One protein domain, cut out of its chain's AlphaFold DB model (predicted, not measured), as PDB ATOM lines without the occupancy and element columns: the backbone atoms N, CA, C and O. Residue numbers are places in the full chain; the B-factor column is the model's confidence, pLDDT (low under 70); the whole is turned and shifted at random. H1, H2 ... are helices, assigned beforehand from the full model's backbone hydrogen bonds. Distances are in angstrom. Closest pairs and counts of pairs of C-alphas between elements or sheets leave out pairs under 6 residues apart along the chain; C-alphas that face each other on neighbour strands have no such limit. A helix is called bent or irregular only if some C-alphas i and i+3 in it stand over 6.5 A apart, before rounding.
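Overview. This is residues 789 to 837 of the 843 residues of the protein "Pacifastin heavy chain" of Penaeus vannamei (UniProt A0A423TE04). This is a domain of little regular structure: one helix, H2, on one side, and across from it a wide loop, residues 789 to 800, that leads into the single short turn H1. A second long loop, residues 805 to 816, leads back from H1 to the first end of H2, and a tail follows H2. The printed part has 49 residues with two named helices, H1 then H2, and no named strand; its class is all helix, with 17 residues in named elements. It is compact, with a radius of gyration of the C-alphas of 11.0 A and spans of 29 by 26 by 15 A.

Arrangement. H1, residues 801 to 804, and H2, residues 817 to 829, are close but not clearly touching; their closest C-alphas, of Ile 801 and Leu 827, are 8.0 A apart. In H2, 7 of 9 O i to N i+4 pairs are within hydrogen-bond range; H1 is too short for such a pair.

Along the chain. H1 begins at C-alpha 801 (38.269, -6.504, 44.025) and is 5.7 A long. H2 is 16.1 A long and ends at C-alpha 829 (32.925, 2.803, 41.709); it is irregular, but only just, with C-alphas 819 and 822 7.0 A apart.

Size, cuts and confidence. The C-alphas farthest apart, of Ser 796 and Cys 837, are separated by 33.3 A. The link from H1 to H2 is long, and the printed part has no cut. Residues 797 and 835 to 837 have pLDDT under 70.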
ATOM      1  N   ALA A 789      48.272   3.768  37.845       75.06
ATOM      2  CA  ALA A 789      48.008   3.347  39.215       75.06
ATOM      3  C   ALA A 789      47.799   1.830  39.233       75.06
ATOM      4  O   ALA A 789      46.915   1.320  38.548       75.06
ATOM      5  N   VAL A 790      48.611   1.120  40.015       81.75
ATOM      6  CA  VAL A 790      48.502  -0.330  40.189       81.75
ATOM      7  C   VAL A 790      48.236  -0.656  41.652       81.75
ATOM      8  O   VAL A 790      48.816  -0.054  42.555       81.75
ATOM      9  N   THR A 791      47.348  -1.616  41.890       78.00
ATOM     10  CA  THR A 791      47.101  -2.179  43.219       78.00
ATOM     11  C   THR A 791      47.732  -3.561  43.271       78.00
ATOM     12  O   THR A 791      47.376  -4.438  42.491       78.00
ATOM     13  N   VAL A 792      48.684  -3.748  44.182       84.31
ATOM     14  CA  VAL A 792      49.396  -5.020  44.352       84.31
ATOM     15  C   VAL A 792      48.823  -5.746  45.564       84.31
ATOM     16  O   VAL A 792      48.732  -5.176  46.649       84.31
ATOM     17  N   VAL A 793      48.443  -7.009  45.379       83.25
ATOM     18  CA  VAL A 793      47.831  -7.851  46.418       83.25
ATOM     19  C   VAL A 793      48.580  -9.176  46.548       83.25
ATOM     20  O   VAL A 793      49.209  -9.648  45.602       83.25
ATOM     21  N   ARG A 794      48.524  -9.811  47.725       79.69
ATOM     22  CA  ARG A 794      49.089 -11.159  47.904       79.69
ATOM     23  C   ARG A 794      48.179 -12.192  47.231       79.69
ATOM     24  O   ARG A 794      47.015 -12.312  47.608       79.69
ATOM     25  N   ARG A 795      48.743 -12.981  46.306       70.94
ATOM     26  CA  ARG A 795      48.030 -13.951  45.446       70.94
ATOM     27  C   ARG A 795      47.128 -14.942  46.198       70.94
ATOM     28  O   ARG A 795      46.139 -15.389  45.642       70.94
ATOM     29  N   SER A 796      47.447 -15.274  47.450       71.00
ATOM     30  CA  SER A 796      46.701 -16.249  48.256       71.00
ATOM     31  C   SER A 796      45.505 -15.686  49.034       71.00
ATOM     32  O   SER A 796      44.807 -16.465  49.676       71.00
ATOM     33  N   ARG A 797      45.277 -14.360  49.044       68.25
ATOM     34  CA  ARG A 797      44.274 -13.727  49.932       68.25
ATOM     35  C   ARG A 797      43.232 -12.845  49.248       68.25
ATOM     36  O   ARG A 797      42.229 -12.543  49.877       68.25
ATOM     37  N   VAL A 798      43.472 -12.404  48.018       76.31
ATOM     38  CA  VAL A 798      42.568 -11.502  47.290       76.31
ATOM     39  C   VAL A 798      42.444 -12.035  45.870       76.31
ATOM     40  O   VAL A 798      43.423 -12.006  45.124       76.31
ATOM     41  N   ALA A 799      41.268 -12.556  45.520       79.62
ATOM     42  CA  ALA A 799      40.988 -13.110  44.197       79.62
ATOM     43  C   ALA A 799      40.176 -12.135  43.329       79.62
ATOM     44  O   ALA A 799      40.317 -12.129  42.108       79.62
ATOM     45  N   LYS A 800      39.358 -11.283  43.954       84.56
ATOM     46  CA  LYS A 800      38.538 -10.255  43.298       84.56
ATOM     47  C   LYS A 800      38.544  -8.950  44.095       84.56
ATOM     48  O   LYS A 800      38.866  -8.922  45.278       84.56
ATOM     49  N   ILE A 801      38.165  -7.851  43.442       81.94
ATOM     50  CA  ILE A 801      38.269  -6.504  44.025       81.94
ATOM     51  C   ILE A 801      37.402  -6.304  45.276       81.94
ATOM     52  O   ILE A 801      37.781  -5.555  46.172       81.94
ATOM     53  N   SER A 802      36.276  -7.015  45.382       81.38
ATOM     54  CA  SER A 802      35.404  -6.982  46.560       81.38
ATOM     55  C   SER A 802      36.025  -7.623  47.799       81.38
ATOM     56  O   SER A 802      35.687  -7.217  48.911       81.38
ATOM     57  N   ASP A 803      36.992  -8.532  47.630       84.94
ATOM     58  CA  ASP A 803      37.719  -9.153  48.744       84.94
ATOM     59  C   ASP A 803      38.611  -8.140  49.477       84.94
ATOM     60  O   ASP A 803      39.100  -8.425  50.564       84.94
ATOM     61  N   LEU A 804      38.827  -6.944  48.908       85.44
ATOM     62  CA  LEU A 804      39.555  -5.865  49.573       85.44
ATOM     63  C   LEU A 804      38.775  -5.265  50.750       85.44
ATOM     64  O   LEU A 804      39.379  -4.625  51.616       85.44
ATOM     65  N   ARG A 805      37.450  -5.456  50.820       83.25
ATOM     66  CA  ARG A 805      36.631  -4.917  51.910       83.25
ATOM     67  C   ARG A 805      37.039  -5.547  53.246       83.25
ATOM     68  O   ARG A 805      37.064  -6.762  53.392       83.25
ATOM     69  N   GLY A 806      37.351  -4.704  54.233       80.31
ATOM     70  CA  GLY A 806      37.806  -5.141  55.560       80.31
ATOM     71  C   GLY A 806      39.271  -5.596  55.618       80.31
ATOM     72  O   GLY A 806      39.755  -5.961  56.689       80.31
ATOM     73  N   THR A 807      40.001  -5.557  54.498       83.75
ATOM     74  CA  THR A 807      41.437  -5.863  54.477       83.75
ATOM     75  C   THR A 807      42.282  -4.648  54.851       83.75
ATOM     76  O   THR A 807      41.843  -3.502  54.777       83.75
ATOM     77  N   LYS A 808      43.530  -4.900  55.263       84.25
ATOM     78  CA  LYS A 808      44.509  -3.843  55.543       84.25
ATOM     79  C   LYS A 808      45.153  -3.393  54.228       84.25
ATOM     80  O   LYS A 808      45.733  -4.227  53.532       84.25
ATOM     81  N   SER A 809      45.101  -2.098  53.920       83.94
ATOM     82  CA  SER A 809      45.748  -1.497  52.747       83.94
ATOM     83  C   SER A 809      46.831  -0.491  53.147       83.94
ATOM     84  O   SER A 809      46.729   0.193  54.165       83.94
ATOM     85  N   CYS A 810      47.873  -0.384  52.319       86.12
ATOM     86  CA  CYS A 810      48.899   0.653  52.422       86.12
ATOM     87  C   CYS A 810      48.723   1.643  51.267       86.12
ATOM     88  O   CYS A 810      48.563   1.232  50.117       86.12
ATOM     89  N   HIS A 811      48.786   2.939  51.561       86.31
ATOM     90  CA  HIS A 811      48.628   4.015  50.583       86.31
ATOM     91  C   HIS A 811      49.852   4.932  50.607       86.31
ATOM     92  O   HIS A 811      50.457   5.131  51.655       86.31
ATOM     93  N   THR A 812      50.207   5.533  49.468       81.44
ATOM     94  CA  THR A 812      51.409   6.388  49.371       81.44
ATOM     95  C   THR A 812      51.244   7.784  49.992       81.44
ATOM     96  O   THR A 812      52.167   8.594  49.925       81.44
ATOM     97  N   GLY A 813      50.078   8.083  50.575       78.50
ATOM     98  CA  GLY A 813      49.764   9.336  51.270       78.50
ATOM     99  C   GLY A 813      48.375   9.877  50.918       78.50
ATOM    100  O   GLY A 813      47.939   9.784  49.768       78.50
ATOM    101  N   TYR A 814      47.682  10.455  51.902       78.88
ATOM    102  CA  TYR A 814      46.349  11.040  51.726       78.88
ATOM    103  C   TYR A 814      46.357  12.149  50.658       78.88
ATOM    104  O   TYR A 814      47.265  12.977  50.604       78.88
ATOM    105  N   GLY A 815      45.360  12.152  49.769       71.56
ATOM    106  CA  GLY A 815      45.190  13.180  48.733       71.56
ATOM    107  C   GLY A 815      46.093  13.060  47.494       71.56
ATOM    108  O   GLY A 815      45.820  13.750  46.505       71.56
ATOM    109  N   ARG A 816      47.100  12.170  47.487       77.56
ATOM    110  CA  ARG A 816      47.953  11.903  46.311       77.56
ATOM    111  C   ARG A 816      47.180  11.206  45.187       77.56
ATOM    112  O   ARG A 816      46.322  10.362  45.441       77.56
ATOM    113  N   THR A 817      47.509  11.516  43.933       73.56
ATOM    114  CA  THR A 817      46.777  11.014  42.755       73.56
ATOM    115  C   THR A 817      46.805   9.485  42.651       73.56
ATOM    116  O   THR A 817      45.752   8.855  42.698       73.56
ATOM    117  N   THR A 818      47.994   8.878  42.591       78.50
ATOM    118  CA  THR A 818      48.176   7.426  42.381       78.50
ATOM    119  C   THR A 818      47.906   6.593  43.630       78.50
ATOM    120  O   THR A 818      47.406   5.480  43.530       78.50
ATOM    121  N   GLY A 819      48.237   7.120  44.812       79.19
ATOM    122  CA  GLY A 819      48.112   6.383  46.071       79.19
ATOM    123  C   GLY A 819      46.780   6.535  46.782       79.19
ATOM    124  O   GLY A 819      46.482   5.715  47.641       79.19
ATOM    125  N   TRP A 820      45.990   7.563  46.457       83.50
ATOM    126  CA  TRP A 820      44.744   7.860  47.164       83.50
ATOM    127  C   TRP A 820      43.586   8.142  46.212       83.50
ATOM    128  O   TRP A 820      42.640   7.367  46.176       83.50
ATOM    129  N   ARG A 821      43.655   9.202  45.395       80.50
ATOM    130  CA  ARG A 821      42.506   9.646  44.581       80.50
ATOM    131  C   ARG A 821      42.035   8.582  43.588       80.50
ATOM    132  O   ARG A 821      40.845   8.294  43.556       80.50
ATOM    133  N   ILE A 822      42.953   7.992  42.814       82.00
ATOM    134  CA  ILE A 822      42.611   6.948  41.836       82.00
ATOM    135  C   ILE A 822      42.108   5.676  42.544       82.00
ATOM    136  O   ILE A 822      40.992   5.257  42.232       82.00
ATOM    137  N   PRO A 823      42.835   5.084  43.520       82.50
ATOM    138  CA  PRO A 823      42.353   3.897  44.222       82.50
ATOM    139  C   PRO A 823      41.013   4.110  44.927       82.50
ATOM    140  O   PRO A 823      40.132   3.273  44.797       82.50
ATOM    141  N   VAL A 824      40.813   5.231  45.628       83.69
ATOM    142  CA  VAL A 824      39.556   5.507  46.348       83.69
ATOM    143  C   VAL A 824      38.392   5.699  45.378       83.69
ATOM    144  O   VAL A 824      37.316   5.157  45.616       83.69
ATOM    145  N   ALA A 825      38.589   6.423  44.270       82.94
ATOM    146  CA  ALA A 825      37.554   6.580  43.249       82.94
ATOM    147  C   ALA A 825      37.169   5.232  42.622       82.94
ATOM    148  O   ALA A 825      35.984   4.950  42.451       82.94
ATOM    149  N   LEU A 826      38.160   4.384  42.332       83.25
ATOM    150  CA  LEU A 826      37.934   3.056  41.771       83.25
ATOM    151  C   LEU A 826      37.228   2.144  42.782       83.25
ATOM    152  O   LEU A 826      36.194   1.577  42.462       83.25
ATOM    153  N   LEU A 827      37.694   2.084  44.030       85.44
ATOM    154  CA  LEU A 827      37.050   1.310  45.095       85.44
ATOM    155  C   LEU A 827      35.623   1.791  45.401       85.44
ATOM    156  O   LEU A 827      34.778   0.972  45.757       85.44
ATOM    157  N   LYS A 828      35.332   3.088  45.239       81.62
ATOM    158  CA  LYS A 828      33.969   3.633  45.328       81.62
ATOM    159  C   LYS A 828      33.102   3.184  44.152       81.62
ATOM    160  O   LYS A 828      31.966   2.774  44.361       81.62
ATOM    161  N   ARG A 829      33.631   3.241  42.925       81.69
ATOM    162  CA  ARG A 829      32.925   2.803  41.709       81.69
ATOM    163  C   ARG A 829      32.592   1.314  41.748       81.69
ATOM    164  O   ARG A 829      31.479   0.936  41.416       81.69
ATOM    165  N   GLU A 830      33.533   0.493  42.201       81.81
ATOM    166  CA  GLU A 830      33.353  -0.956  42.361       81.81
ATOM    167  C   GLU A 830      32.554  -1.318  43.632       81.81
ATOM    168  O   GLU A 830      32.453  -2.486  44.003       81.81
ATOM    169  N   GLY A 831      32.022  -0.320  44.350       80.19
ATOM    170  CA  GLY A 831      31.195  -0.509  45.539       80.19
ATOM    171  C   GLY A 831      31.928  -1.118  46.736       80.19
ATOM    172  O   GLY A 831      31.285  -1.518  47.701       80.19
ATOM    173  N   VAL A 832      33.258  -1.211  46.721       83.19
ATOM    174  CA  VAL A 832      34.057  -1.750  47.835       83.19
ATOM    175  C   VAL A 832      33.995  -0.812  49.037       83.19
ATOM    176  O   VAL A 832      33.823  -1.278  50.166       83.19
ATOM    177  N   ILE A 833      34.079   0.497  48.773       80.56
ATOM    178  CA  ILE A 833      33.926   1.571  49.755       80.56
ATOM    179  C   ILE A 833      32.626   2.316  49.455       80.56
ATOM    180  O   ILE A 833      32.471   2.894  48.380       80.56
ATOM    181  N   SER A 834      31.729   2.362  50.433       70.12
ATOM    182  CA  SER A 834      30.544   3.218  50.392       70.12
ATOM    183  C   SER A 834      30.801   4.443  51.267       70.12
ATOM    184  O   SER A 834      31.142   4.268  52.439       70.12
ATOM    185  N   PRO A 835      30.663   5.678  50.751       63.31
ATOM    186  CA  PRO A 835      30.598   6.838  51.627       63.31
ATOM    187  C   PRO A 835      29.380   6.672  52.551       63.31
ATOM    188  O   PRO A 835      28.338   6.231  52.061       63.31
ATOM    189  N   PRO A 836      29.466   7.009  53.848       60.62
ATOM    190  CA  PRO A 836      28.265   7.141  54.659       60.62
ATOM    191  C   PRO A 836      27.378   8.207  54.006       60.62
ATOM    192  O   PRO A 836      27.818   9.333  53.775       60.62
ATOM    193  N   CYS A 837      26.151   7.835  53.642       51.31
ATOM    194  CA  CYS A 837      25.187   8.754  53.031       51.31
ATOM    195  C   CYS A 837      24.538   9.703  54.054       51.31
ATOM    196  O   CYS A 837      23.639  10.452  53.685       51.31
TER     197      CYS A 837